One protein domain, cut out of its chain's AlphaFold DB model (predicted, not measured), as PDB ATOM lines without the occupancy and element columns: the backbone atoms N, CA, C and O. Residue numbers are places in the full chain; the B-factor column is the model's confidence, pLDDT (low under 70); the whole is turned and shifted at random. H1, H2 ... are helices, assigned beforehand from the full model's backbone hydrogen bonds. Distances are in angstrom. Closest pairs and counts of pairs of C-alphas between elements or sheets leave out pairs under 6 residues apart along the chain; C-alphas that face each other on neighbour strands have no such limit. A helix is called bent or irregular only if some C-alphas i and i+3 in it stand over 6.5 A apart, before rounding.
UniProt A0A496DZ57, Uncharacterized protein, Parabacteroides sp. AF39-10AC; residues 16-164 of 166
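AT A GLANCE: This is residues 16 to 164 of the 166 residues of an uncharacterized protein of Parabacteroides sp. AF39-10AC (UniProt A0A496DZ57). The longest helix by residues, H1, is sharply bent, and its long arm H1a crosses one side of H3; on the other side of H3 runs the straight helix H4, and H3 and H4 form a long helical hairpin. H2 runs along the last part of H4, the short arm H1b folds back to meet H2, and the small H5 packs on H4, while residues 106 to 113, round the turn of the hairpin, stick out. The printed part has 149 residues, with five named helices in the order H1, H2, H3, H4, H5 and no named strand; its class is all helix. It is flat, spanning 54 by 42 by 22 A, and only just compact, close to loose, with a radius of gyration of the C-alphas of 17.7 A.

IN THESE COORDINATES: H1, residues 28 to 65, was assigned as one helix by its hydrogen bonds but is bent, with C-alphas 52 and 55 9.3 A apart. Its arm H1a, residues 28 to 52, begins at C-alpha 28 (126.989, 111.878, 110.771) and is 34.9 A long. Its arm H1b, residues 55 to 65, is 17.5 A long and irregular, with C-alphas 55 and 58 7.7 A apart. H2 is residues 72 to 81, 14.2 A. H3, residues 87 to 106, is 28.8 A long. H4, residues 112 to 147, is 51.9 A long and ends at C-alpha 147 (132.192, 158.380, 117.043). H5 is residues 155 to 158.

HOW THE PARTS SIT: H3 touches H1a with residues 88 to 96 alone, at a steep tilt of 57 degrees, opposite ways; the closest C-alphas, of Tyr 44 and Val 92, are 5.4 A apart. H3 and H4, a helical hairpin, touch at a shallow tilt of 23 degrees, opposite ways, closest at the C-alphas of Pro 87 and Met 132, 4.5 A. H1b only just touches H2, with 3 pairs of C-alphas within 8 A, about perpendicular at 75 degrees; Phe 60 and Phe 74 have the closest C-alphas, 6.6 A. H4 touches H5 with residues 132 to 137 alone, closest at the C-alphas of Val 133 and Leu 158, 5.0 A. H1a and H2 are apart. Each O i to N i+4 pair is within hydrogen-bond range in H2, H3 and H4, against 20 of 21 in H1a and 6 of 7 in H1b; H5 is too short for such a pair.

THE WHOLE: The two C-alphas farthest apart, of Gly 70 and Asp 110, are 56.5 A apart. The printed part has no cut, and no link is long. Mean pLDDT of the printed part is 86.5; residues 20 to 27, 102 to 112, 114 to 115 and 163 to 164 are under 70.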
ATOM      1  N   GLY A  16     134.349 119.239 104.395       78.38
ATOM      2  CA  GLY A  16     133.428 118.290 105.026       78.38
ATOM      3  C   GLY A  16     132.255 118.932 105.774       78.38
ATOM      4  O   GLY A  16     131.290 118.229 106.061       78.38
ATOM      5  N   LEU A  17     132.272 120.253 105.997       82.44
ATOM      6  CA  LEU A  17     131.097 120.989 106.453       82.44
ATOM      7  C   LEU A  17     130.114 121.133 105.284       82.44
ATOM      8  O   LEU A  17     130.362 121.877 104.330       82.44
ATOM      9  N   VAL A  18     129.006 120.398 105.341       76.88
ATOM     10  CA  VAL A  18     127.908 120.499 104.377       76.88
ATOM     11  C   VAL A  18     126.742 121.183 105.068       76.88
ATOM     12  O   VAL A  18     126.127 120.611 105.960       76.88
ATOM     13  N   ILE A  19     126.444 122.414 104.656       71.56
ATOM     14  CA  ILE A  19     125.318 123.180 105.192       71.56
ATOM     15  C   ILE A  19     124.079 122.799 104.380       71.56
ATOM     16  O   ILE A  19     124.044 123.093 103.184       71.56
ATOM     17  N   PRO A  20     123.094 122.115 104.976       65.62
ATOM     18  CA  PRO A  20     121.899 121.691 104.261       65.62
ATOM     19  C   PRO A  20     121.044 122.909 103.909       65.62
ATOM     20  O   PRO A  20     120.804 123.757 104.769       65.62
ATOM     21  N   GLU A  21     120.542 122.985 102.677       61.34
ATOM     22  CA  GLU A  21     119.618 124.054 102.256       61.34
ATOM     23  C   GLU A  21     118.262 123.976 102.990       61.34
ATOM     24  O   GLU A  21     117.538 124.962 103.093       61.34
ATOM     25  N   ASP A  22     117.944 122.804 103.536       61.78
ATOM     26  CA  ASP A  22     116.699 122.406 104.193       61.78
ATOM     27  C   ASP A  22     116.842 122.178 105.714       61.78
ATOM     28  O   ASP A  22     115.899 121.742 106.374       61.78
ATOM     29  N   GLY A  23     117.996 122.522 106.300       53.16
ATOM     30  CA  GLY A  23     118.205 122.551 107.754       53.16
ATOM     31  C   GLY A  23     118.469 121.200 108.436       53.16
ATOM     32  O   GLY A  23     118.492 121.150 109.665       53.16
ATOM     33  N   GLY A  24     118.688 120.113 107.683       52.72
ATOM     34  CA  GLY A  24     119.023 118.791 108.233       52.72
ATOM     35  C   GLY A  24     120.338 118.227 107.693       52.72
ATOM     36  O   GLY A  24     120.465 117.974 106.499       52.72
ATOM     37  N   PHE A  25     121.336 118.008 108.554       55.78
ATOM     38  CA  PHE A  25     122.582 117.351 108.145       55.78
ATOM     39  C   PHE A  25     122.300 115.898 107.750       55.78
ATOM     40  O   PHE A  25     121.833 115.094 108.556       55.78
ATOM     41  N   SER A  26     122.583 115.557 106.495       57.94
ATOM     42  CA  SER A  26     122.251 114.251 105.916       57.94
ATOM     43  C   SER A  26     123.261 113.142 106.240       57.94
ATOM     44  O   SER A  26     123.003 111.981 105.923       57.94
ATOM     45  N   ASN A  27     124.400 113.456 106.877       69.75
ATOM     46  CA  ASN A  27     125.402 112.470 107.290       69.75
ATOM     47  C   ASN A  27     126.039 112.800 108.662       69.75
ATOM     48  O   ASN A  27     126.205 113.961 109.034       69.75
ATOM     49  N   GLU A  28     126.400 111.760 109.421       78.06
ATOM     50  CA  GLU A  28     126.989 111.878 110.771       78.06
ATOM     51  C   GLU A  28     128.331 112.625 110.770       78.06
ATOM     52  O   GLU A  28     128.632 113.367 111.699       78.06
ATOM     53  N   ALA A  29     129.119 112.488 109.699       77.44
ATOM     54  CA  ALA A  29     130.406 113.167 109.568       77.44
ATOM     55  C   ALA A  29     130.256 114.697 109.497       77.44
ATOM     56  O   ALA A  29     130.994 115.424 110.154       77.44
ATOM     57  N   SER A  30     129.280 115.200 108.739       78.69
ATOM     58  CA  SER A  30     128.995 116.631 108.633       78.69
ATOM     59  C   SER A  30     128.364 117.172 109.911       78.69
ATOM     60  O   SER A  30     128.605 118.332 110.230       78.69
ATOM     61  N   ASN A  31     127.602 116.358 110.653       83.38
ATOM     62  CA  ASN A  31     127.142 116.717 111.998       83.38
ATOM     63  C   ASN A  31     128.324 116.919 112.948       83.38
ATOM     64  O   ASN A  31     128.429 117.974 113.563       83.38
ATOM     65  N   ALA A  32     129.253 115.963 113.003       85.50
ATOM     66  CA  ALA A  32     130.433 116.068 113.861       85.50
ATOM     67  C   ALA A  32     131.311 117.280 113.499       85.50
ATOM     68  O   ALA A  32     131.794 117.988 114.380       85.50
ATOM     69  N   ILE A  33     131.484 117.564 112.201       87.38
ATOM     70  CA  ILE A  33     132.204 118.765 111.752       87.38
ATOM     71  C   ILE A  33     131.433 120.028 112.141       87.38
ATOM     72  O   ILE A  33     132.038 120.971 112.633       87.38
ATOM     73  N   SER A  34     130.112 120.051 111.963       88.94
ATOM     74  CA  SER A  34     129.265 121.169 112.385       88.94
ATOM     75  C   SER A  34     129.394 121.448 113.883       88.94
ATOM     76  O   SER A  34     129.607 122.594 114.258       88.94
ATOM     77  N   GLU A  35     129.306 120.422 114.731       90.06
ATOM     78  CA  GLU A  35     129.487 120.541 116.185       90.06
ATOM     79  C   GLU A  35     130.881 121.068 116.544       90.06
ATOM     80  O   GLU A  35     131.003 121.958 117.385       90.06
ATOM     81  N   ASN A  36     131.923 120.585 115.859       91.19
ATOM     82  CA  ASN A  36     133.278 121.098 116.037       91.19
ATOM     83  C   ASN A  36     133.355 122.593 115.672       91.19
ATOM     84  O   ASN A  36     133.838 123.407 116.454       91.19
ATOM     85  N   VAL A  37     132.802 122.999 114.526       93.44
ATOM     86  CA  VAL A  37     132.781 124.413 114.115       93.44
ATOM     87  C   VAL A  37     132.008 125.282 115.110       93.44
ATOM     88  O   VAL A  37     132.477 126.375 115.422       93.44
ATOM     89  N   VAL A  38     130.890 124.801 115.668       94.12
ATOM     90  CA  VAL A  38     130.170 125.516 116.737       94.12
ATOM     91  C   VAL A  38     131.070 125.744 117.947       94.12
ATOM     92  O   VAL A  38     131.148 126.873 118.424       94.12
ATOM     93  N   TRP A  39     131.823 124.735 118.389       95.06
ATOM     94  CA  TRP A  39     132.774 124.903 119.490       95.06
ATOM     95  C   TRP A  39     133.843 125.972 119.188       95.06
ATOM     96  O   TRP A  39     134.167 126.797 120.048       95.06
ATOM     97  N   TYR A  40     134.354 126.016 117.951       96.56
ATOM     98  CA  TYR A  40     135.292 127.060 117.519       96.56
ATOM     99  C   TYR A  40     134.638 128.449 117.466       96.56
ATOM    100  O   TYR A  40     135.286 129.425 117.844       96.56
ATOM    101  N   ILE A  41     133.378 128.560 117.031       96.62
ATOM    102  CA  ILE A  41     132.624 129.825 117.064       96.62
ATOM    103  C   ILE A  41     132.468 130.305 118.508       96.62
ATOM    104  O   ILE A  41     132.728 131.473 118.785       96.62
ATOM    105  N   GLU A  42     132.055 129.427 119.420       95.19
ATOM    106  CA  GLU A  42     131.839 129.773 120.827       95.19
ATOM    107  C   GLU A  42     133.142 130.203 121.508       95.19
ATOM    108  O   GLU A  42     133.156 131.186 122.240       95.19
ATOM    109  N   THR A  43     134.248 129.513 121.218       95.81
ATOM    110  CA  THR A  43     135.551 129.793 121.838       95.81
ATOM    111  C   THR A  43     136.218 131.027 121.230       95.81
ATOM    112  O   THR A  43     136.492 132.008 121.917       95.81
ATOM    113  N   TYR A  44     136.475 130.998 119.922       97.44
ATOM    114  CA  TYR A  44     137.276 132.025 119.255       97.44
ATOM    115  C   TYR A  44     136.451 133.228 118.812       97.44
ATOM    116  O   TYR A  44     137.004 134.298 118.573       97.44
ATOM    117  N   GLY A  45     135.132 133.075 118.701       97.25
ATOM    118  CA  GLY A  45     134.241 134.205 118.506       97.25
ATOM    119  C   GLY A  45     134.235 135.117 119.728       97.25
ATOM    120  O   GLY A  45     134.376 136.328 119.576       97.25
ATOM    121  N   ASP A  46     134.119 134.546 120.926       95.31
ATOM    122  CA  ASP A  46     134.167 135.317 122.168       95.31
ATOM    123  C   ASP A  46     135.542 135.963 122.384       95.31
ATOM    124  O   ASP A  46     135.624 137.171 122.604       95.31
ATOM    125  N   GLU A  47     136.626 135.200 122.186       97.56
ATOM    126  CA  GLU A  47     138.000 135.724 122.237       97.56
ATOM    127  C   GLU A  47     138.186 136.919 121.291       97.56
ATOM    128  O   GLU A  47     138.699 137.966 121.691       97.56
ATOM    129  N   TYR A  48     137.699 136.808 120.051       98.25
ATOM    130  CA  TYR A  48     137.742 137.908 119.093       98.25
ATOM    131  C   TYR A  48     136.968 139.139 119.575       98.25
ATOM    132  O   TYR A  48     137.446 140.260 119.410       98.25
ATOM    133  N   LEU A  49     135.781 138.962 120.166       97.38
ATOM    134  CA  LEU A  49     134.994 140.080 120.690       97.38
ATOM    135  C   LEU A  49     135.692 140.764 121.862       97.38
ATOM    136  O   LEU A  49     135.663 141.990 121.927       97.38
ATOM    137  N   VAL A  50     136.336 140.010 122.753       96.94
ATOM    138  CA  VAL A  50     137.154 140.576 123.834       96.94
ATOM    139  C   VAL A  50     138.300 141.399 123.246       96.94
ATOM    140  O   VAL A  50     138.469 142.561 123.615       96.94
ATOM    141  N   SER A  51     139.036 140.842 122.281       97.81
ATOM    142  CA  SER A  51     140.142 141.533 121.609       97.81
ATOM    143  C   SER A  51     139.693 142.773 120.831       97.81
ATOM    144  O   SER A  51     140.405 143.772 120.827       97.81
ATOM    145  N   LEU A  52     138.537 142.732 120.161       97.75
ATOM    146  CA  LEU A  52     138.025 143.858 119.377       97.75
ATOM    147  C   LEU A  52     137.402 144.934 120.260       97.75
ATOM    148  O   LEU A  52     137.607 146.113 120.013       97.75
ATOM    149  N   MET A  53     136.599 144.555 121.251       96.12
ATOM    150  CA  MET A  53     135.815 145.517 122.022       96.12
ATOM    151  C   MET A  53     136.579 146.089 123.215       96.12
ATOM    152  O   MET A  53     136.242 147.185 123.671       96.12
ATOM    153  N   GLY A  54     137.580 145.370 123.733       93.50
ATOM    154  CA  GLY A  54     138.320 145.761 124.929       93.50
ATOM    155  C   GLY A  54     137.365 146.083 126.081       93.50
ATOM    156  O   GLY A  54     136.462 145.308 126.403       93.50
ATOM    157  N   GLY A  55     137.497 147.281 126.655       93.00
ATOM    158  CA  GLY A  55     136.630 147.758 127.742       93.00
ATOM    159  C   GLY A  55     135.134 147.865 127.402       93.00
ATOM    160  O   GLY A  55     134.320 147.977 128.316       93.00
ATOM    161  N   TYR A  56     134.750 147.810 126.123       94.88
ATOM    162  CA  TYR A  56     133.347 147.833 125.698       94.88
ATOM    163  C   TYR A  56     132.699 146.444 125.608       94.88
ATOM    164  O   TYR A  56     131.492 146.375 125.367       94.88
ATOM    165  N   TYR A  57     133.451 145.355 125.811       95.75
ATOM    166  CA  TYR A  57     132.993 143.977 125.591       95.75
ATOM    167  C   TYR A  57     131.642 143.665 126.259       95.75
ATOM    168  O   TYR A  57     130.677 143.378 125.548       95.75
ATOM    169  N   ASP A  58     131.528 143.823 127.582       94.44
ATOM    170  CA  ASP A  58     130.303 143.472 128.322       94.44
ATOM    171  C   ASP A  58     129.087 144.249 127.798       94.44
ATOM    172  O   ASP A  58     128.005 143.700 127.582       94.44
ATOM    173  N   SER A  59     129.277 145.546 127.541       94.62
ATOM    174  CA  SER A  59     128.217 146.423 127.043       94.62
ATOM    175  C   SER A  59     127.798 146.095 125.610       94.62
ATOM    176  O   SER A  59     126.625 146.250 125.264       94.62
ATOM    177  N   PHE A  60     128.733 145.621 124.786       95.44
ATOM    178  CA  PHE A  60     128.474 145.226 123.410       95.44
ATOM    179  C   PHE A  60     127.758 143.878 123.327       95.44
ATOM    180  O   PHE A  60     126.790 143.762 122.580       95.44
ATOM    181  N   VAL A  61     128.178 142.882 124.113       93.38
ATOM    182  CA  VAL A  61     127.508 141.572 124.174       93.38
ATOM    183  C   VAL A  61     126.065 141.738 124.646       93.38
ATOM    184  O   VAL A  61     125.133 141.301 123.973       93.38
ATOM    185  N   ASP A  62     125.859 142.486 125.732       93.00
ATOM    186  CA  ASP A  62     124.528 142.819 126.244       93.00
ATOM    187  C   ASP A  62     123.679 143.577 125.203       93.00
ATOM    188  O   ASP A  62     122.481 143.318 125.052       93.00
ATOM    189  N   TYR A  63     124.290 144.480 124.426       94.69
ATOM    190  CA  TYR A  63     123.623 145.156 123.311       94.69
ATOM    191  C   TYR A  63     123.200 144.183 122.201       94.69
ATOM    192  O   TYR A  63     122.053 144.234 121.745       94.69
ATOM    193  N   ALA A  64     124.113 143.302 121.784       92.44
ATOM    194  CA  ALA A  64     123.934 142.373 120.675       92.44
ATOM    195  C   ALA A  64     122.902 141.276 120.979       92.44
ATOM    196  O   ALA A  64     122.107 140.938 120.095       92.44
ATOM    197  N   ASP A  65     122.882 140.755 122.208       89.19
ATOM    198  CA  ASP A  65     121.997 139.658 122.612       89.19
ATOM    199  C   ASP A  65     120.589 140.131 122.982       89.19
ATOM    200  O   ASP A  65     119.605 139.466 122.655       89.19
ATOM    201  N   ASN A  66     120.459 141.311 123.595       87.75
ATOM    202  CA  ASN A  66     119.155 141.841 124.007       87.75
ATOM    203  C   ASN A  66     118.472 142.707 122.937       87.75
ATOM    204  O   ASN A  66     117.448 143.337 123.213       87.75
ATOM    205  N   GLY A  67     119.018 142.762 121.716       78.00
ATOM    206  CA  GLY A  67     118.419 143.486 120.591       78.00
ATOM    207  C   GLY A  67     118.227 144.979 120.866       78.00
ATOM    208  O   GLY A  67     117.246 145.577 120.408       78.00
ATOM    209  N   ARG A  68     119.138 145.570 121.651       81.06
ATOM    210  CA  ARG A  68     119.123 147.002 121.954       81.06
ATOM    211  C   ARG A  68     119.336 147.802 120.665       81.06
ATOM    212  O   ARG A  68     119.850 147.291 119.675       81.06
ATOM    213  N   LYS A  69     118.867 149.049 120.664       80.81
ATOM    214  CA  LYS A  69     118.931 149.955 119.510       80.81
ATOM    215  C   LYS A  69     119.406 151.331 119.950       80.81
ATOM    216  O   LYS A  69     119.155 151.719 121.091       80.81
ATOM    217  N   GLY A  70     119.992 152.084 119.022       84.31
ATOM    218  CA  GLY A  70     120.313 153.499 119.218       84.31
ATOM    219  C   GLY A  70     121.716 153.760 119.756       84.31
ATOM    220  O   GLY A  70     121.964 154.850 120.264       84.31
ATOM    221  N   ASN A  71     122.622 152.782 119.655       93.88
ATOM    222  CA  ASN A  71     124.053 153.028 119.782       93.88
ATOM    223  C   ASN A  71     124.689 152.866 118.397       93.88
ATOM    224  O   ASN A  71     124.990 151.751 117.978       93.88
ATOM    225  N   ASP A  72     124.900 153.988 117.705       94.25
ATOM    226  CA  ASP A  72     125.387 154.010 116.321       94.25
ATOM    227  C   ASP A  72     126.752 153.321 116.153       94.25
ATOM    228  O   ASP A  72     127.017 152.712 115.114       94.25
ATOM    229  N   MET A  73     127.615 153.380 117.176       95.56
ATOM    230  CA  MET A  73     128.906 152.691 117.171       95.56
ATOM    231  C   MET A  73     128.716 151.176 117.221       95.56
ATOM    232  O   MET A  73     129.306 150.451 116.421       95.56
ATOM    233  N   PHE A  74     127.866 150.690 118.126       96.50
ATOM    234  CA  PHE A  74     127.581 149.259 118.232       96.50
ATOM    235  C   PHE A  74     126.817 148.739 117.016       96.50
ATOM    236  O   PHE A  74     127.131 147.652 116.539       96.50
ATOM    237  N   ASP A  75     125.889 149.520 116.460       95.50
ATOM    238  CA  ASP A  75     125.194 149.181 115.216       95.50
ATOM    239  C   ASP A  75     126.172 149.070 114.038       95.50
ATOM    240  O   ASP A  75     126.087 148.127 113.246       95.50
ATOM    241  N   TYR A  76     127.141 149.987 113.945       95.88
ATOM    242  CA  TYR A  76     128.195 149.945 112.933       95.88
ATOM    243  C   TYR A  76     129.069 148.690 113.057       95.88
ATOM    244  O   TYR A  76     129.232 147.960 112.076       95.88
ATOM    245  N   ILE A  77     129.590 148.410 114.257       96.75
ATOM    246  CA  ILE A  77     130.430 147.231 114.510       96.75
ATOM    247  C   ILE A  77     129.637 145.959 114.212       96.75
ATOM    248  O   ILE A  77     130.076 145.126 113.422       96.75
ATOM    249  N   LEU A  78     128.432 145.829 114.772       96.19
ATOM    250  CA  LEU A  78     127.584 144.654 114.589       96.19
ATOM    251  C   LEU A  78     127.222 144.429 113.115       96.19
ATOM    252  O   LEU A  78     127.173 143.283 112.668       96.19
ATOM    253  N   GLY A  79     127.016 145.503 112.349       95.81
ATOM    254  CA  GLY A  79     126.817 145.438 110.903       95.81
ATOM    255  C   GLY A  79     128.012 144.832 110.161       95.81
ATOM    256  O   GLY A  79     127.822 144.021 109.256       95.81
ATOM    257  N   ILE A  80     129.242 145.160 110.568       97.25
ATOM    258  CA  ILE A  80     130.462 144.574 109.990       97.25
ATOM    259  C   ILE A  80     130.612 143.110 110.399       97.25
ATOM    260  O   ILE A  80     130.866 142.259 109.540       97.25
ATOM    261  N   LEU A  81     130.408 142.799 111.682       97.12
ATOM    262  CA  LEU A  81     130.523 141.431 112.192       97.12
ATOM    263  C   LEU A  81     129.502 140.473 111.563       97.12
ATOM    264  O   LEU A  81     129.788 139.284 111.448       97.12
ATOM    265  N   ARG A  82     128.346 140.984 111.122       95.50
ATOM    266  CA  ARG A  82     127.294 140.219 110.427       95.50
ATOM    267  C   ARG A  82     127.383 140.259 108.899       95.50
ATOM    268  O   ARG A  82     126.493 139.759 108.216       95.50
ATOM    269  N   SER A  83     128.410 140.895 108.342       94.88
ATOM    270  CA  SER A  83     128.591 140.948 106.892       94.88
ATOM    271  C   SER A  83     129.124 139.621 106.342       94.88
ATOM    272  O   SER A  83     129.781 138.862 107.054       94.88
ATOM    273  N   ASP A  84     128.946 139.372 105.040       89.25
ATOM    274  CA  ASP A  84     129.551 138.211 104.359       89.25
ATOM    275  C   ASP A  84     131.091 138.191 104.453       89.25
ATOM    276  O   ASP A  84     131.721 137.158 104.233       89.25
ATOM    277  N   ARG A  85     131.715 139.329 104.785       91.19
ATOM    278  CA  ARG A  85     133.153 139.457 105.056       91.19
ATOM    279  C   ARG A  85     133.421 139.659 106.549       91.19
ATOM    280  O   ARG A  85     134.235 140.497 106.913       91.19
ATOM    281  N   SER A  86     132.732 138.906 107.402       97.44
ATOM    282  CA  SER A  86     132.868 139.010 108.856       97.44
ATOM    283  C   SER A  86     134.317 138.783 109.320       97.44
ATOM    284  O   SER A  86     134.855 137.689 109.115       97.44
ATOM    285  N   PRO A  87     134.953 139.765 109.987       98.06
ATOM    286  CA  PRO A  87     136.286 139.582 110.560       98.06
ATOM    287  C   PRO A  87     136.277 138.564 111.714       98.06
ATOM    288  O   PRO A  87     137.244 137.825 111.883       98.06
ATOM    289  N   MET A  88     135.153 138.430 112.430       98.19
ATOM    290  CA  MET A  88     134.952 137.393 113.447       98.19
ATOM    291  C   MET A  88     134.985 135.990 112.822       98.19
ATOM    292  O   MET A  88     135.682 135.111 113.318       98.19
ATOM    293  N   ALA A  89     134.307 135.781 111.686       97.94
ATOM    294  CA  ALA A  89     134.356 134.496 110.981       97.94
ATOM    295  C   ALA A  89     135.763 134.180 110.447       97.94
ATOM    296  O   ALA A  89     136.200 133.033 110.502       97.94
ATOM    297  N   MET A  90     136.495 135.190 109.967       98.38
ATOM    298  CA  MET A  90     137.887 135.033 109.530       98.38
ATOM    299  C   MET A  90     138.818 134.644 110.688       98.38
ATOM    300  O   MET A  90     139.684 133.789 110.507       98.38
ATOM    301  N   TYR A  91     138.622 135.234 111.870       97.94
ATOM    302  CA  TYR A  91     139.373 134.900 113.079       97.94
ATOM    303  C   TYR A  91     139.108 133.456 113.531       97.94
ATOM    304  O   TYR A  91     140.045 132.686 113.743       97.94
ATOM    305  N   VAL A  92     137.835 133.049 113.583       97.75
ATOM    306  CA  VAL A  92     137.448 131.664 113.904       97.75
ATOM    307  C   VAL A  92     138.021 130.682 112.878       97.75
ATOM    308  O   VAL A  92     138.611 129.671 113.253       97.75
ATOM    309  N   TYR A  93     137.913 130.996 111.583       96.56
ATOM    310  CA  TYR A  93     138.465 130.171 110.506       96.56
ATOM    311  C   TYR A  93     139.982 129.988 110.636       96.56
ATOM    312  O   TYR A  93     140.489 128.882 110.450       96.56
ATOM    313  N   PHE A  94     140.711 131.058 110.972       95.44
ATOM    314  CA  PHE A  94     142.153 130.994 111.186       95.44
ATOM    315  C   PHE A  94     142.517 129.978 112.273       95.44
ATOM    316  O   PHE A  94     143.350 129.101 112.038       95.44
ATOM    317  N   HIS A  95     141.873 130.059 113.439       94.94
ATOM    318  CA  HIS A  95     142.160 129.156 114.554       94.94
ATOM    319  C   HIS A  95     141.714 127.723 114.288       94.94
ATOM    320  O   HIS A  95     142.472 126.799 114.591       94.94
ATOM    321  N   TYR A  96     140.554 127.538 113.651       93.56
ATOM    322  CA  TYR A  96     140.103 126.230 113.173       93.56
ATOM    323  C   TYR A  96     141.177 125.586 112.303       93.56
ATOM    324  O   TYR A  96     141.698 124.513 112.601       93.56
ATOM    325  N   GLN A  97     141.584 126.287 111.248       90.56
ATOM    326  CA  GLN A  97     142.527 125.734 110.301       90.56
ATOM    327  C   GLN A  97     143.901 125.505 110.941       90.56
ATOM    328  O   GLN A  97     144.522 124.476 110.681       90.56
ATOM    329  N   ARG A  98     144.368 126.404 111.811       88.06
ATOM    330  CA  ARG A  98     145.652 126.269 112.510       88.06
ATOM    331  C   ARG A  98     145.686 125.009 113.367       88.06
ATOM    332  O   ARG A  98     146.630 124.226 113.262       88.06
ATOM    333  N   ASN A  99     144.661 124.798 114.182       87.44
ATOM    334  CA  ASN A  99     144.616 123.687 115.125       87.44
ATOM    335  C   ASN A  99     144.400 122.343 114.414       87.44
ATOM    336  O   ASN A  99     145.150 121.401 114.666       87.44
ATOM    337  N   GLU A 100     143.465 122.267 113.464       83.69
ATOM    338  CA  GLU A 100     143.204 121.033 112.707       83.69
ATOM    339  C   GLU A 100     144.411 120.623 111.845       83.69
ATOM    340  O   GLU A 100     144.727 119.440 111.691       83.69
ATOM    341  N   THR A 101     145.167 121.602 111.336       75.69
ATOM    342  CA  THR A 101     146.419 121.340 110.609       75.69
ATOM    343  C   THR A 101     147.504 120.793 111.531       75.69
ATOM    344  O   THR A 101     148.167 119.822 111.176       75.69
ATOM    345  N   LEU A 102     147.691 121.381 112.718       66.81
ATOM    346  CA  LEU A 102     148.676 120.903 113.695       66.81
ATOM    347  C   LEU A 102     148.398 119.453 114.111       66.81
ATOM    348  O   LEU A 102     149.327 118.643 114.165       66.81
ATOM    349  N   ILE A 103     147.124 119.113 114.326       63.50
ATOM    350  CA  ILE A 103     146.692 117.744 114.624       63.50
ATOM    351  C   ILE A 103     147.078 116.809 113.470       63.50
ATOM    352  O   ILE A 103     147.767 115.813 113.697       63.50
ATOM    353  N   SER A 104     146.737 117.160 112.226       63.62
ATOM    354  CA  SER A 104     147.015 116.327 111.046       63.62
ATOM    355  C   SER A 104     148.514 116.125 110.751       63.62
ATOM    356  O   SER A 104     148.926 115.039 110.329       63.62
ATOM    357  N   VAL A 105     149.358 117.135 110.981       59.47
ATOM    358  CA  VAL A 105     150.817 117.011 110.782       59.47
ATOM    359  C   VAL A 105     151.448 116.126 111.845       59.47
ATOM    360  O   VAL A 105     152.308 115.310 111.525       59.47
ATOM    361  N   SER A 106     151.001 116.242 113.098       60.84
ATOM    362  CA  SER A 106     151.514 115.401 114.185       60.84
ATOM    363  C   SER A 106     151.260 113.905 113.951       60.84
ATOM    364  O   SER A 106     152.008 113.069 114.455       60.84
ATOM    365  N   SER A 107     150.251 113.564 113.138       57.47
ATOM    366  CA  SER A 107     149.864 112.188 112.826       57.47
ATOM    367  C   SER A 107     150.491 111.594 111.555       57.47
ATOM    368  O   SER A 107     150.259 110.416 111.291       57.47
ATOM    369  N   THR A 108     151.266 112.349 110.760       57.28
ATOM    370  CA  THR A 108     151.672 111.908 109.405       57.28
ATOM    371  C   THR A 108     153.157 112.176 109.114       57.28
ATOM    372  O   THR A 108     153.591 113.325 109.112       57.28
ATOM    373  N   SER A 109     153.957 111.130 108.850       55.06
ATOM    374  CA  SER A 109     155.399 111.256 108.563       55.06
ATOM    375  C   SER A 109     155.692 111.552 107.084       55.06
ATOM    376  O   SER A 109     155.263 110.789 106.225       55.06
ATOM    377  N   ASP A 110     156.467 112.611 106.820       59.72
ATOM    378  CA  ASP A 110     157.251 112.916 105.603       59.72
ATOM    379  C   ASP A 110     156.690 112.476 104.231       59.72
ATOM    380  O   ASP A 110     157.356 111.784 103.459       59.72
ATOM    381  N   ASP A 111     155.502 112.970 103.873       68.62
ATOM    382  CA  ASP A 111     154.961 112.854 102.512       68.62
ATOM    383  C   ASP A 111     155.007 114.204 101.761       68.62
ATOM    384  O   ASP A 111     154.799 115.283 102.330       68.62
ATOM    385  N   VAL A 112     155.281 114.163 100.456       66.06
ATOM    386  CA  VAL A 112     155.277 115.335  99.561       66.06
ATOM    387  C   VAL A 112     153.872 115.941  99.476       66.06
ATOM    388  O   VAL A 112     153.731 117.168  99.428       66.06
ATOM    389  N   ASP A 113     152.837 115.102  99.542       70.62
ATOM    390  CA  ASP A 113     151.445 115.553  99.540       70.62
ATOM    391  C   ASP A 113     151.088 116.315 100.823       70.62
ATOM    392  O   ASP A 113     150.418 117.351 100.758       70.62
ATOM    393  N   VAL A 114     151.637 115.904 101.972       69.06
ATOM    394  CA  VAL A 114     151.482 116.626 103.248       69.06
ATOM    395  C   VAL A 114     152.067 118.035 103.134       69.06
ATOM    396  O   VAL A 114     151.408 119.007 103.499       69.06
ATOM    397  N   ARG A 115     153.256 118.195 102.534       69.19
ATOM    398  CA  ARG A 115     153.872 119.526 102.339       69.19
ATOM    399  C   ARG A 115     153.031 120.439 101.448       69.19
ATOM    400  O   ARG A 115     152.932 121.637 101.713       69.19
ATOM    401  N   ARG A 116     152.413 119.893 100.397       71.88
ATOM    402  CA  ARG A 116     151.546 120.660  99.493       71.88
ATOM    403  C   ARG A 116     150.253 121.100 100.180       71.88
ATOM    404  O   ARG A 116     149.853 122.255 100.024       71.88
ATOM    405  N   ILE A 117     149.621 120.202 100.938       71.88
ATOM    406  CA  ILE A 117     148.424 120.510 101.732       71.88
ATOM    407  C   ILE A 117     148.747 121.600 102.754       71.88
ATOM    408  O   ILE A 117     148.003 122.576 102.857       71.88
ATOM    409  N   LEU A 118     149.891 121.496 103.433       73.81
ATOM    410  CA  LEU A 118     150.346 122.503 104.389       73.81
ATOM    411  C   LEU A 118     150.538 123.873 103.747       73.81
ATOM    412  O   LEU A 118     150.003 124.856 104.243       73.81
ATOM    413  N   ALA A 119     151.235 123.946 102.612       74.25
ATOM    414  CA  ALA A 119     151.470 125.215 101.926       74.25
ATOM    415  C   ALA A 119     150.162 125.905 101.498       74.25
ATOM    416  O   ALA A 119     150.014 127.119 101.653       74.25
ATOM    417  N   HIS A 120     149.200 125.137 100.976       78.50
ATOM    418  CA  HIS A 120     147.884 125.663 100.609       78.50
ATOM    419  C   HIS A 120     147.129 126.190 101.834       78.50
ATOM    420  O   HIS A 120     146.584 127.293 101.821       78.50
ATOM    421  N   THR A 121     147.148 125.407 102.903       79.62
ATOM    422  CA  THR A 121     146.466 125.705 104.154       79.62
ATOM    423  C   THR A 121     147.022 126.957 104.826       79.62
ATOM    424  O   THR A 121     146.261 127.868 105.148       79.62
ATOM    425  N   SER A 122     148.349 127.064 104.936       82.69
ATOM    426  CA  SER A 122     149.024 128.260 105.447       82.69
ATOM    427  C   SER A 122     148.651 129.503 104.654       82.69
ATOM    428  O   SER A 122     148.332 130.528 105.246       82.69
ATOM    429  N   ARG A 123     148.595 129.415 103.318       84.81
ATOM    430  CA  ARG A 123     148.189 130.551 102.483       84.81
ATOM    431  C   ARG A 123     146.764 131.020 102.792       84.81
ATOM    432  O   ARG A 123     146.548 132.225 102.900       84.81
ATOM    433  N   MET A 124     145.808 130.100 102.923       88.31
ATOM    434  CA  MET A 124     144.421 130.456 103.249       88.31
ATOM    435  C   MET A 124     144.306 131.065 104.649       88.31
ATOM    436  O   MET A 124     143.617 132.068 104.814       88.31
ATOM    437  N   MET A 125     145.017 130.507 105.635       90.19
ATOM    438  CA  MET A 125     145.074 131.054 106.995       90.19
ATOM    439  C   MET A 125     145.624 132.479 107.009       90.19
ATOM    440  O   MET A 125     144.985 133.380 107.547       90.19
ATOM    441  N   THR A 126     146.776 132.705 106.372       90.88
ATOM    442  CA  THR A 126     147.393 134.035 106.280       90.88
ATOM    443  C   THR A 126     146.467 135.029 105.583       90.88
ATOM    444  O   THR A 126     146.354 136.169 106.023       90.88
ATOM    445  N   GLN A 127     145.780 134.614 104.516       92.75
ATOM    446  CA  GLN A 127     144.837 135.478 103.809       92.75
ATOM    447  C   GLN A 127     143.628 135.843 104.681       92.75
ATOM    448  O   GLN A 127     143.256 137.014 104.722       92.75
ATOM    449  N   ALA A 128     143.031 134.877 105.387       95.31
ATOM    450  CA  ALA A 128     141.915 135.135 106.297       95.31
ATOM    451  C   ALA A 128     142.324 136.100 107.420       95.31
ATOM    452  O   ALA A 128     141.637 137.093 107.650       95.31
ATOM    453  N   TRP A 129     143.480 135.865 108.045       96.56
ATOM    454  CA  TRP A 129     144.008 136.737 109.090       96.56
ATOM    455  C   TRP A 129     144.262 138.160 108.594       96.56
ATOM    456  O   TRP A 129     143.795 139.122 109.188       96.56
ATOM    457  N   ASN A 130     144.982 138.311 107.484       95.94
ATOM    458  CA  ASN A 130     145.349 139.632 106.981       95.94
ATOM    459  C   ASN A 130     144.122 140.432 106.516       95.94
ATOM    460  O   ASN A 130     144.046 141.629 106.767       95.94
ATOM    461  N   ASN A 131     143.125 139.767 105.923       97.06
ATOM    462  CA  ASN A 131     141.849 140.406 105.600       97.06
ATOM    463  C   ASN A 131     141.098 140.868 106.860       97.06
ATOM    464  O   ASN A 131     140.477 141.928 106.845       97.06
ATOM    465  N   MET A 132     141.137 140.074 107.932       97.81
ATOM    466  CA  MET A 132     140.546 140.419 109.227       97.81
ATOM    467  C   MET A 132     141.238 141.640 109.844       97.81
ATOM    468  O   MET A 132     140.553 142.569 110.265       97.81
ATOM    469  N   VAL A 133     142.572 141.687 109.800       98.12
ATOM    470  CA  VAL A 133     143.371 142.838 110.249       98.12
ATOM    471  C   VAL A 133     142.988 144.110 109.492       98.12
ATOM    472  O   VAL A 133     142.705 145.123 110.127       98.12
ATOM    473  N   ASP A 134     142.902 144.060 108.159       98.06
ATOM    474  CA  ASP A 134     142.523 145.226 107.347       98.06
ATOM    475  C   ASP A 134     141.137 145.768 107.738       98.06
ATOM    476  O   ASP A 134     140.923 146.981 107.812       98.06
ATOM    477  N   ILE A 135     140.188 144.870 108.023       98.12
ATOM    478  CA  ILE A 135     138.845 145.247 108.475       98.12
ATOM    479  C   ILE A 135     138.899 145.855 109.879       98.12
ATOM    480  O   ILE A 135     138.267 146.885 110.106       98.12
ATOM    481  N   ASN A 136     139.659 145.272 110.807       98.06
ATOM    482  CA  ASN A 136     139.784 145.787 112.171       98.06
ATOM    483  C   ASN A 136     140.445 147.167 112.219       98.06
ATOM    484  O   ASN A 136     139.996 148.025 112.975       98.06
ATOM    485  N   ILE A 137     141.464 147.406 111.388       97.00
ATOM    486  CA  ILE A 137     142.061 148.737 111.218       97.00
ATOM    487  C   ILE A 137     140.987 149.721 110.742       97.00
ATOM    488  O   ILE A 137     140.821 150.786 111.334       97.00
ATOM    489  N   GLY A 138     140.183 149.330 109.748       96.94
ATOM    490  CA  GLY A 138     139.060 150.142 109.275       96.94
ATOM    491  C   GLY A 138     138.008 150.430 110.355       96.94
ATOM    492  O   GLY A 138     137.503 151.552 110.423       96.94
ATOM    493  N   ILE A 139     137.701 149.454 111.218       96.62
ATOM    494  CA  ILE A 139     136.824 149.641 112.385       96.62
ATOM    495  C   ILE A 139     137.439 150.678 113.332       96.62
ATOM    496  O   ILE A 139     136.778 151.663 113.657       96.62
ATOM    497  N   SER A 140     138.698 150.487 113.731       95.31
ATOM    498  CA  SER A 140     139.428 151.380 114.638       95.31
ATOM    499  C   SER A 140     139.434 152.828 114.134       95.31
ATOM    500  O   SER A 140     139.003 153.746 114.839       95.31
ATOM    501  N   ASP A 141     139.827 153.028 112.873       95.06
ATOM    502  CA  ASP A 141     139.883 154.346 112.247       95.06
ATOM    503  C   ASP A 141     138.498 154.998 112.192       95.06
ATOM    504  O   ASP A 141     138.336 156.162 112.578       95.06
ATOM    505  N   ARG A 142     137.466 154.248 111.777       94.69
ATOM    506  CA  ARG A 142     136.101 154.777 111.687       94.69
ATOM    507  C   ARG A 142     135.569 155.196 113.050       94.69
ATOM    508  O   ARG A 142     134.886 156.221 113.130       94.69
ATOM    509  N   ILE A 143     135.867 154.428 114.094       94.38
ATOM    510  CA  ILE A 143     135.382 154.700 115.444       94.38
ATOM    511  C   ILE A 143     135.994 155.980 115.999       94.38
ATOM    512  O   ILE A 143     135.261 156.891 116.403       94.38
ATOM    513  N   ARG A 144     137.312 156.117 115.860       94.19
ATOM    514  CA  ARG A 144     138.038 157.336 116.218       94.19
ATOM    515  C   ARG A 144     137.534 158.559 115.458       94.19
ATOM    516  O   ARG A 144     137.356 159.637 116.029       94.19
ATOM    517  N   GLU A 145     137.286 158.421 114.160       94.12
ATOM    518  CA  GLU A 145     136.912 159.555 113.317       94.12
ATOM    519  C   GLU A 145     135.450 159.973 113.460       94.12
ATOM    520  O   GLU A 145     135.163 161.174 113.495       94.12
ATOM    521  N   SER A 146     134.533 159.007 113.529       93.06
ATOM    522  CA  SER A 146     133.088 159.253 113.421       93.06
ATOM    523  C   SER A 146     132.391 159.297 114.770       93.06
ATOM    524  O   SER A 146     131.518 160.140 114.957       93.06
ATOM    525  N   PHE A 147     132.792 158.436 115.707       92.19
ATOM    526  CA  PHE A 147     132.192 158.380 117.043       92.19
ATOM    527  C   PHE A 147     133.007 159.150 118.084       92.19
ATOM    528  O   PHE A 147     132.487 159.437 119.154       92.19
ATOM    529  N   LYS A 148     134.233 159.576 117.736       91.50
ATOM    530  CA  LYS A 148     135.160 160.289 118.637       91.50
ATOM    531  C   LYS A 148     135.523 159.469 119.879       91.50
ATOM    532  O   LYS A 148     135.823 160.039 120.922       91.50
ATOM    533  N   GLU A 149     135.531 158.152 119.715       89.81
ATOM    534  CA  GLU A 149     135.879 157.171 120.737       89.81
ATOM    535  C   GLU A 149     137.232 156.537 120.417       89.81
ATOM    536  O   GLU A 149     137.594 156.398 119.249       89.81
ATOM    537  N   ASP A 150     137.970 156.139 121.450       86.50
ATOM    538  CA  ASP A 150     139.189 155.344 121.301       86.50
ATOM    539  C   ASP A 150     138.954 153.971 121.928       86.50
ATOM    540  O   ASP A 150     138.572 153.866 123.095       86.50
ATOM    541  N   MET A 151     139.119 152.922 121.128       87.31
ATOM    542  CA  MET A 151     138.924 151.552 121.578       87.31
ATOM    543  C   MET A 151     140.273 150.904 121.830       87.31
ATOM    544  O   MET A 151     141.143 150.913 120.960       87.31
ATOM    545  N   ASP A 152     140.410 150.285 122.999       89.81
ATOM    546  CA  ASP A 152     141.580 149.487 123.368       89.81
ATOM    547  C   ASP A 152     141.529 148.117 122.674       89.81
ATOM    548  O   ASP A 152     141.289 147.083 123.295       89.81
ATOM    549  N   ILE A 153     141.648 148.141 121.344       93.81
ATOM    550  CA  ILE A 153     141.673 146.947 120.501       93.81
ATOM    551  C   ILE A 153     143.017 146.245 120.706       93.81
ATOM    552  O   ILE A 153     144.075 146.871 120.582       93.81
ATOM    553  N   ASP A 154     142.992 144.932 120.944       95.31
ATOM    554  CA  ASP A 154     144.209 144.129 121.044       95.31
ATOM    555  C   ASP A 154     145.052 144.287 119.770       95.31
ATOM    556  O   ASP A 154     144.636 143.985 118.647       95.31
ATOM    557  N   ARG A 155     146.297 144.728 119.961       91.75
ATOM    558  CA  ARG A 155     147.266 144.934 118.889       91.75
ATOM    559  C   ARG A 155     147.495 143.683 118.040       91.75
ATOM    560  O   ARG A 155     147.820 143.812 116.858       91.75
ATOM    561  N   ASN A 156     147.327 142.487 118.600       92.38
ATOM    562  CA  ASN A 156     147.488 141.236 117.867       92.38
ATOM    563  C   ASN A 156     146.528 141.167 116.676       92.38
ATOM    564  O   ASN A 156     146.964 140.902 115.558       92.38
ATOM    565  N   ILE A 157     145.250 141.501 116.882       95.44
ATOM    566  CA  ILE A 157     144.234 141.484 115.817       95.44
ATOM    567  C   ILE A 157     144.305 142.715 114.895       95.44
ATOM    568  O   ILE A 157     143.473 142.874 114.004       95.44
ATOM    569  N   LEU A 158     145.315 143.570 115.087       95.44
ATOM    570  CA  LEU A 158     145.666 144.709 114.235       95.44
ATOM    571  C   LEU A 158     147.007 144.521 113.509       95.44
ATOM    572  O   LEU A 158     147.472 145.443 112.846       95.44
ATOM    573  N   THR A 159     147.646 143.356 113.641       94.56
ATOM    574  CA  THR A 159     148.985 143.103 113.090       94.56
ATOM    575  C   THR A 159     148.931 141.967 112.071       94.56
ATOM    576  O   THR A 159     148.429 140.881 112.363       94.56
ATOM    577  N   HIS A 160     149.457 142.182 110.864       93.62
ATOM    578  CA  HIS A 160     149.500 141.150 109.820       93.62
ATOM    579  C   HIS A 160     150.480 140.020 110.188       93.62
ATOM    580  O   HIS A 160     151.561 140.269 110.714       93.62
ATOM    581  N   ILE A 161     150.168 138.758 109.857       85.88
ATOM    582  CA  ILE A 161     151.021 137.601 110.234       85.88
ATOM    583  C   ILE A 161     152.415 137.651 109.595       85.88
ATOM    584  O   ILE A 161     153.388 137.217 110.206       85.88
ATOM    585  N   ASN A 162     152.548 138.236 108.404       73.94
ATOM    586  CA  ASN A 162     153.859 138.400 107.762       73.94
ATOM    587  C   ASN A 162     154.786 139.356 108.541       73.94
ATOM    588  O   ASN A 162     155.988 139.371 108.296       73.94
ATOM    589  N   GLU A 163     154.236 140.141 109.471       57.12
ATOM    590  CA  GLU A 163     154.966 141.038 110.372       57.12
ATOM    591  C   GLU A 163     155.241 140.388 111.738       57.12
ATOM    592  O   GLU A 163     156.053 140.893 112.512       57.12
ATOM    593  N   MET A 164     154.607 139.245 112.031       53.69
ATOM    594  CA  MET A 164     154.722 138.551 113.315       53.69
ATOM    595  C   MET A 164     155.933 137.607 113.429       53.69
ATOM    596  O   MET A 164     156.139 137.046 114.501       53.69
TER     597      MET A 164